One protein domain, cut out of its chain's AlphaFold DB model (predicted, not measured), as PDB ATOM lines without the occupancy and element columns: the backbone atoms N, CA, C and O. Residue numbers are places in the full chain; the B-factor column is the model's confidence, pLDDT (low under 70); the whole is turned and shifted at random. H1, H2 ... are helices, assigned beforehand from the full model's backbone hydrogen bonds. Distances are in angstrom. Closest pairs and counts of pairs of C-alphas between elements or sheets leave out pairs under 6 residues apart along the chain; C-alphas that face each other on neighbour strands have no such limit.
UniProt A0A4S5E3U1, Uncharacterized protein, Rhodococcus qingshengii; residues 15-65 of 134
ATOM      1  N   ASP A  15     156.189 106.443  99.855       79.38
ATOM      2  CA  ASP A  15     156.019 107.854 100.249       79.38
ATOM      3  C   ASP A  15     155.131 108.681  99.304       79.38
ATOM      4  O   ASP A  15     154.823 109.850  99.571       79.38
ATOM      5  N   ARG A  16     154.774 108.130  98.144       79.31
ATOM      6  CA  ARG A  16     154.002 108.791  97.085       79.31
ATOM      7  C   ARG A  16     152.581 108.244  96.966       79.31
ATOM      8  O   ARG A  16     151.790 108.827  96.224       79.31
ATOM      9  N   ILE A  17     152.239 107.181  97.694       84.06
ATOM     10  CA  ILE A  17     150.884 106.623  97.710       84.06
ATOM     11  C   ILE A  17     149.905 107.682  98.241       84.06
ATOM     12  O   ILE A  17     150.178 108.374  99.220       84.06
ATOM     13  N   GLY A  18     148.777 107.854  97.549       86.62
ATOM     14  CA  GLY A  18     147.740 108.835  97.900       86.62
ATOM     15  C   GLY A  18     148.041 110.285  97.498       86.62
ATOM     16  O   GLY A  18     147.149 111.129  97.569       86.62
ATOM     17  N   LYS A  19     149.257 110.598  97.026       88.75
ATOM     18  CA  LYS A  19     149.595 111.939  96.531       88.75
ATOM     19  C   LYS A  19     149.149 112.116  95.071       88.75
ATOM     20  O   LYS A  19     149.193 111.160  94.294       88.75
ATOM     21  N   PRO A  20     148.767 113.335  94.649       90.50
ATOM     22  CA  PRO A  20     148.491 113.611  93.243       90.50
ATOM     23  C   PRO A  20     149.704 113.331  92.348       90.50
ATOM     24  O   PRO A  20     150.845 113.612  92.717       90.50
ATOM     25  N   LEU A  21     149.453 112.854  91.124       90.81
ATOM     26  CA  LEU A  21     150.506 112.668  90.123       90.81
ATOM     27  C   LEU A  21     151.209 113.996  89.795       90.81
ATOM     28  O   LEU A  21     150.558 115.040  89.637       90.81
ATOM     29  N   THR A  22     152.533 113.932  89.624       91.38
ATOM     30  CA  THR A  22     153.337 115.077  89.179       91.38
ATOM     31  C   THR A  22     152.945 115.512  87.764       91.38
ATOM     32  O   THR A  22     152.383 114.729  86.994       91.38
ATOM     33  N   ALA A  23     153.250 116.759  87.400       93.50
ATOM     34  CA  ALA A  23     152.984 117.270  86.055       93.50
ATOM     35  C   ALA A  23     153.666 116.425  84.965       93.50
ATOM     36  O   ALA A  23     153.017 116.066  83.984       93.50
ATOM     37  N   SER A  24     154.927 116.030  85.185       92.00
ATOM     38  CA  SER A  24     155.678 115.154  84.274       92.00
ATOM     39  C   SER A  24     155.000 113.795  84.100       92.00
ATOM     40  O   SER A  24     154.794 113.357  82.974       92.00
ATOM     41  N   THR A  25     154.548 113.163  85.189       92.12
ATOM     42  CA  THR A  25     153.832 111.880  85.107       92.12
ATOM     43  C   THR A  25     152.514 112.006  84.340       92.12
ATOM     44  O   THR A  25     152.205 111.169  83.494       92.12
ATOM     45  N   LYS A  26     151.740 113.069  84.600       94.56
ATOM     46  CA  LYS A  26     150.480 113.338  83.891       94.56
ATOM     47  C   LYS A  26     150.704 113.525  82.393       94.56
ATOM     48  O   LYS A  26     149.928 112.986  81.606       94.56
ATOM     49  N   GLU A  27     151.741 114.266  82.000       95.75
ATOM     50  CA  GLU A  27     152.065 114.409  80.583       95.75
ATOM     51  C   GLU A  27     152.602 113.114  79.981       95.75
ATOM     52  O   GLU A  27     152.190 112.762  78.885       95.75
ATOM     53  N   GLY A  28     153.421 112.346  80.700       94.94
ATOM     54  CA  GLY A  28     153.895 111.043  80.232       94.94
ATOM     55  C   GLY A  28     152.747 110.092  79.875       94.94
ATOM     56  O   GLY A  28     152.753 109.490  78.804       94.94
ATOM     57  N   HIS A  29     151.708 110.013  80.714       94.38
ATOM     58  CA  HIS A  29     150.511 109.225  80.396       94.38
ATOM     59  C   HIS A  29     149.768 109.749  79.162       94.38
ATOM     60  O   HIS A  29     149.367 108.962  78.306       94.38
ATOM     61  N   ARG A  30     149.606 111.072  79.033       95.31
ATOM     62  CA  ARG A  30     148.969 111.679  77.852       95.31
ATOM     63  C   ARG A  30     149.771 111.421  76.582       95.31
ATOM     64  O   ARG A  30     149.180 111.046  75.577       95.31
ATOM     65  N   ALA A  31     151.089 111.582  76.634       96.44
ATOM     66  CA  ALA A  31     151.999 111.327  75.528       96.44
ATOM     67  C   ALA A  31     151.948 109.858  75.082       96.44
ATOM     68  O   ALA A  31     151.886 109.597  73.884       96.44
ATOM     69  N   ALA A  32     151.883 108.912  76.024       97.00
ATOM     70  CA  ALA A  32     151.738 107.491  75.712       97.00
ATOM     71  C   ALA A  32     150.422 107.191  74.971       97.00
ATOM     72  O   ALA A  32     150.441 106.543  73.929       97.00
ATOM     73  N   ILE A  33     149.288 107.714  75.454       96.69
ATOM     74  CA  ILE A  33     147.982 107.524  74.798       96.69
ATOM     75  C   ILE A  33     147.956 108.221  73.428       96.69
ATOM     76  O   ILE A  33     147.451 107.667  72.452       96.69
ATOM     77  N   ARG A  34     148.535 109.425  73.335       97.25
ATOM     78  CA  ARG A  34     148.688 110.173  72.080       97.25
ATOM     79  C   ARG A  34     149.466 109.359  71.051       97.25
ATOM     80  O   ARG A  34     149.017 109.261  69.913       97.25
ATOM     81  N   ARG A  35     150.593 108.759  71.453       97.62
ATOM     82  CA  ARG A  35     151.409 107.917  70.573       97.62
ATOM     83  C   ARG A  35     150.673 106.640  70.179       97.62
ATOM     84  O   ARG A  35     150.621 106.351  68.997       97.62
ATOM     85  N   PHE A  36     150.014 105.967  71.123       97.44
ATOM     86  CA  PHE A  36     149.216 104.770  70.846       97.44
ATOM     87  C   PHE A  36     148.174 104.997  69.740       97.44
ATOM     88  O   PHE A  36     148.128 104.247  68.771       97.44
ATOM     89  N   PHE A  37     147.361 106.056  69.839       97.69
ATOM     90  CA  PHE A  37     146.370 106.340  68.796       97.69
ATOM     91  C   PHE A  37     147.005 106.772  67.476       97.69
ATOM     92  O   PHE A  37     146.467 106.432  66.425       97.69
ATOM     93  N   ALA A  38     148.125 107.501  67.519       96.50
ATOM     94  CA  ALA A  38     148.866 107.848  66.312       96.50
ATOM     95  C   ALA A  38     149.382 106.587  65.600       96.50
ATOM     96  O   ALA A  38     149.150 106.451  64.405       96.50
ATOM     97  N   ASP A  39     149.962 105.636  66.337       97.75
ATOM     98  CA  ASP A  39     150.445 104.357  65.800       97.75
ATOM     99  C   ASP A  39     149.296 103.528  65.212       97.75
ATOM    100  O   ASP A  39     149.376 103.077  64.074       97.75
ATOM    101  N   CYS A  40     148.174 103.386  65.927       97.75
ATOM    102  CA  CYS A  40     147.009 102.666  65.401       97.75
ATOM    103  C   CYS A  40     146.419 103.312  64.136       97.75
ATOM    104  O   CYS A  40     145.866 102.609  63.295       97.75
ATOM    105  N   GLN A  41     146.496 104.637  64.004       97.00
ATOM    106  CA  GLN A  41     146.059 105.360  62.805       97.00
ATOM    107  C   GLN A  41     147.079 105.297  61.659       97.00
ATOM    108  O   GLN A  41     146.696 105.368  60.489       97.00
ATOM    109  N   GLU A  42     148.370 105.215  61.979       96.25
ATOM    110  CA  GLU A  42     149.471 105.058  61.026       96.25
ATOM    111  C   GLU A  42     149.486 103.649  60.433       96.25
ATOM    112  O   GLU A  42     149.634 103.499  59.226       96.25
ATOM    113  N   TRP A  43     149.232 102.635  61.259       97.88
ATOM    114  CA  TRP A  43     149.122 101.230  60.856       97.88
ATOM    115  C   TRP A  43     147.722 100.831  60.375       97.88
ATOM    116  O   TRP A  43     147.466  99.651  60.150       97.88
ATOM    117  N   GLU A  44     146.810 101.798  60.249       96.69
ATOM    118  CA  GLU A  44     145.446 101.610  59.730       96.69
ATOM    119  C   GLU A  44     144.572 100.630  60.538       96.69
ATOM    120  O   GLU A  44     143.535 100.161  60.072       96.69
ATOM    121  N   TRP A  45     144.932 100.361  61.795       97.44
ATOM    122  CA  TRP A  45     144.109  99.583  62.729       97.44
ATOM    123  C   TRP A  45     142.876 100.362  63.188       97.44
ATOM    124  O   TRP A  45     141.860  99.777  63.568       97.44
ATOM    125  N   LEU A  46     142.966 101.695  63.175       95.69
ATOM    126  CA  LEU A  46     141.873 102.607  63.482       95.69
ATOM    127  C   LEU A  46     141.717 103.657  62.373       95.69
ATOM    128  O   LEU A  46     142.710 104.201  61.888       95.69
ATOM    129  N   PRO A  47     140.477 104.032  62.015       93.81
ATOM    130  CA  PRO A  47     140.248 105.114  61.069       93.81
ATOM    131  C   PRO A  47     140.677 106.468  61.658       93.81
ATOM    132  O   PRO A  47     140.473 106.747  62.845       93.81
ATOM    133  N   ARG A  48     141.193 107.362  60.808       93.88
ATOM    134  CA  ARG A  48     141.637 108.724  61.171       93.88
ATOM    135  C   ARG A  48     140.464 109.689  61.400       93.88
ATOM    136  O   ARG A  48     140.260 110.632  60.645       93.88
ATOM    137  N   ARG A  49     139.654 109.437  62.434       94.81
ATOM    138  CA  ARG A  49     138.470 110.256  62.792       94.81
ATOM    139  C   ARG A  49     138.791 111.493  63.632       94.81
ATOM    140  O   ARG A  49     137.956 112.380  63.757       94.81
ATOM    141  N   PHE A  50     139.968 111.532  64.241       96.19
ATOM    142  CA  PHE A  50     140.444 112.651  65.046       96.19
ATOM    143  C   PHE A  50     141.967 112.710  64.979       96.19
ATOM    144  O   PHE A  50     142.605 111.697  64.706       96.19
ATOM    145  N   ASP A  51     142.532 113.879  65.268       95.44
ATOM    146  CA  ASP A  51     143.974 114.066  65.427       95.44
ATOM    147  C   ASP A  51     144.364 113.816  66.899       95.44
ATOM    148  O   ASP A  51     143.962 114.601  67.772       95.44
ATOM    149  N   PRO A  52     145.136 112.752  67.209       96.12
ATOM    150  CA  PRO A  52     145.580 112.465  68.569       96.12
ATOM    151  C   PRO A  52     146.412 113.598  69.172       96.12
ATOM    152  O   PRO A  52     146.276 113.884  70.364       96.12
ATOM    153  N   GLY A  53     147.235 114.272  68.364       95.44
ATOM    154  CA  GLY A  53     148.075 115.385  68.795       95.44
ATOM    155  C   GLY A  53     147.252 116.544  69.339       95.44
ATOM    156  O   GLY A  53     147.572 117.094  70.394       95.44
ATOM    157  N   ARG A  54     146.140 116.854  68.669       95.69
ATOM    158  CA  ARG A  54     145.210 117.906  69.085       95.69
ATOM    159  C   ARG A  54     144.290 117.472  70.224       95.69
ATOM    160  O   ARG A  54     144.138 118.212  71.193       95.69
ATOM    161  N   ALA A  55     143.672 116.295  70.125       95.75
ATOM    162  CA  ALA A  55     142.688 115.826  71.104       95.75
ATOM    163  C   ALA A  55     143.311 115.538  72.480       95.75
ATOM    164  O   ALA A  55     142.675 115.744  73.512       95.75
ATOM    165  N   LEU A  56     144.567 115.087  72.496       95.69
ATOM    166  CA  LEU A  56     145.309 114.725  73.705       95.69
ATOM    167  C   LEU A  56     146.462 115.695  73.980       95.69
ATOM    168  O   LEU A  56     147.450 115.322  74.623       95.69
ATOM    169  N   ALA A  57     146.353 116.934  73.498       95.81
ATOM    170  CA  ALA A  57     147.326 117.981  73.769       95.81
ATOM    171  C   ALA A  57     147.502 118.207  75.282       95.81
ATOM    172  O   ALA A  57     146.576 118.054  76.094       95.81
ATOM    173  N   THR A  58     148.716 118.579  75.681       95.38
ATOM    174  CA  THR A  58     149.015 118.935  77.069       95.38
ATOM    175  C   THR A  58     148.285 120.230  77.430       95.38
ATOM    176  O   THR A  58     148.435 121.234  76.732       95.38
ATOM    177  N   PRO A  59     147.497 120.278  78.517       94.75
ATOM    178  CA  PRO A  59     146.824 121.497  78.927       94.75
ATOM    179  C   PRO A  59     147.852 122.532  79.370       94.75
ATOM    180  O   PRO A  59     148.893 122.188  79.941       94.75
ATOM    181  N   ARG A  60     147.526 123.815  79.202       93.88
ATOM    182  CA  ARG A  60     148.399 124.924  79.623       93.88
ATOM    183  C   ARG A  60     148.749 124.860  81.114       93.88
ATOM    184  O   ARG A  60     149.887 125.132  81.472       93.88
ATOM    185  N   SER A  61     147.808 124.426  81.956       93.50
ATOM    186  CA  SER A  61     148.014 124.258  83.402       93.50
ATOM    187  C   SER A  61     149.060 123.199  83.756       93.50
ATOM    188  O   SER A  61     149.736 123.338  84.768       93.50
ATOM    189  N   ILE A  62     149.218 122.156  82.935       93.44
ATOM    190  CA  ILE A  62     150.277 121.153  83.113       93.44
ATOM    191  C   ILE A  62     151.570 121.652  82.471       93.44
ATOM    192  O   ILE A  62     152.621 121.565  83.090       93.44
ATOM    193  N   THR A  63     151.485 122.227  81.270       92.69
ATOM    194  CA  THR A  63     152.643 122.751  80.525       92.69
ATOM    195  C   THR A  63     153.427 123.777  81.344       92.69
ATOM    196  O   THR A  63     154.648 123.701  81.407       92.69
ATOM    197  N   ALA A  64     152.735 124.675  82.052       91.38
ATOM    198  CA  ALA A  64     153.359 125.660  82.938       91.38
ATOM    199  C   ALA A  64     154.178 125.033  84.086       91.38
ATOM    200  O   ALA A  64     155.079 125.674  84.615       91.38
ATOM    201  N   LEU A  65     153.886 123.783  84.460       92.25
ATOM    202  CA  LEU A  65     154.578 123.038  85.516       92.25
ATOM    203  C   LEU A  65     155.718 122.148  84.984       92.25
ATOM    204  O   LEU A  65     156.431 121.550  85.786       92.25
TER     205      LEU A  65
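AT A GLANCE: This is residues 15 to 65 of the 134 residues of an uncharacterized protein of Rhodococcus qingshengii (UniProt A0A4S5E3U1). One long helix, H1, makes a straight rod, and the chain after it folds back along it, meeting it with two one-turn helices, H2 and then H3. Residues 15 to 21 stick out beyond the start of H1. The 51 printed residues hold three named helices, H1, H2, H3, and no named strand; the class is all helix. The whole is loose, radius of gyration of the C-alphas 13.6 A, and flat, 42 by 23 by 11 A.

HOW THE PARTS SIT: Start at H1, residues 23 to 42, where every O i to N i+4 pair is within hydrogen-bond range. With residues 34 to 38 alone it touches H2, residues 52 to 55; the closest C-alphas, of Arg 34 and Pro 52, are 5.2 A apart. With residues 23 to 27 alone it touches H3, residues 60 to 63; the closest C-alphas, of Ala 23 and Ile 62, are 5.6 A apart. H2 and H3 are apart, and each is too short for an O i to N i+4 pair.

IN THESE COORDINATES: Find C-alpha 23 at (152.984, 117.270, 86.055); H1 runs 28.1 A to C-alpha 42. H2 spans 5.1 A, and H3 4.9 A, ending at C-alpha 63 (152.643, 122.751, 80.525).

THE WHOLE: Asp 15 and Glu 44 have the C-alphas farthest apart, 42.3 A. The printed part has no cut, the H2 to H3 link is tight, and no printed residue is under pLDDT 70.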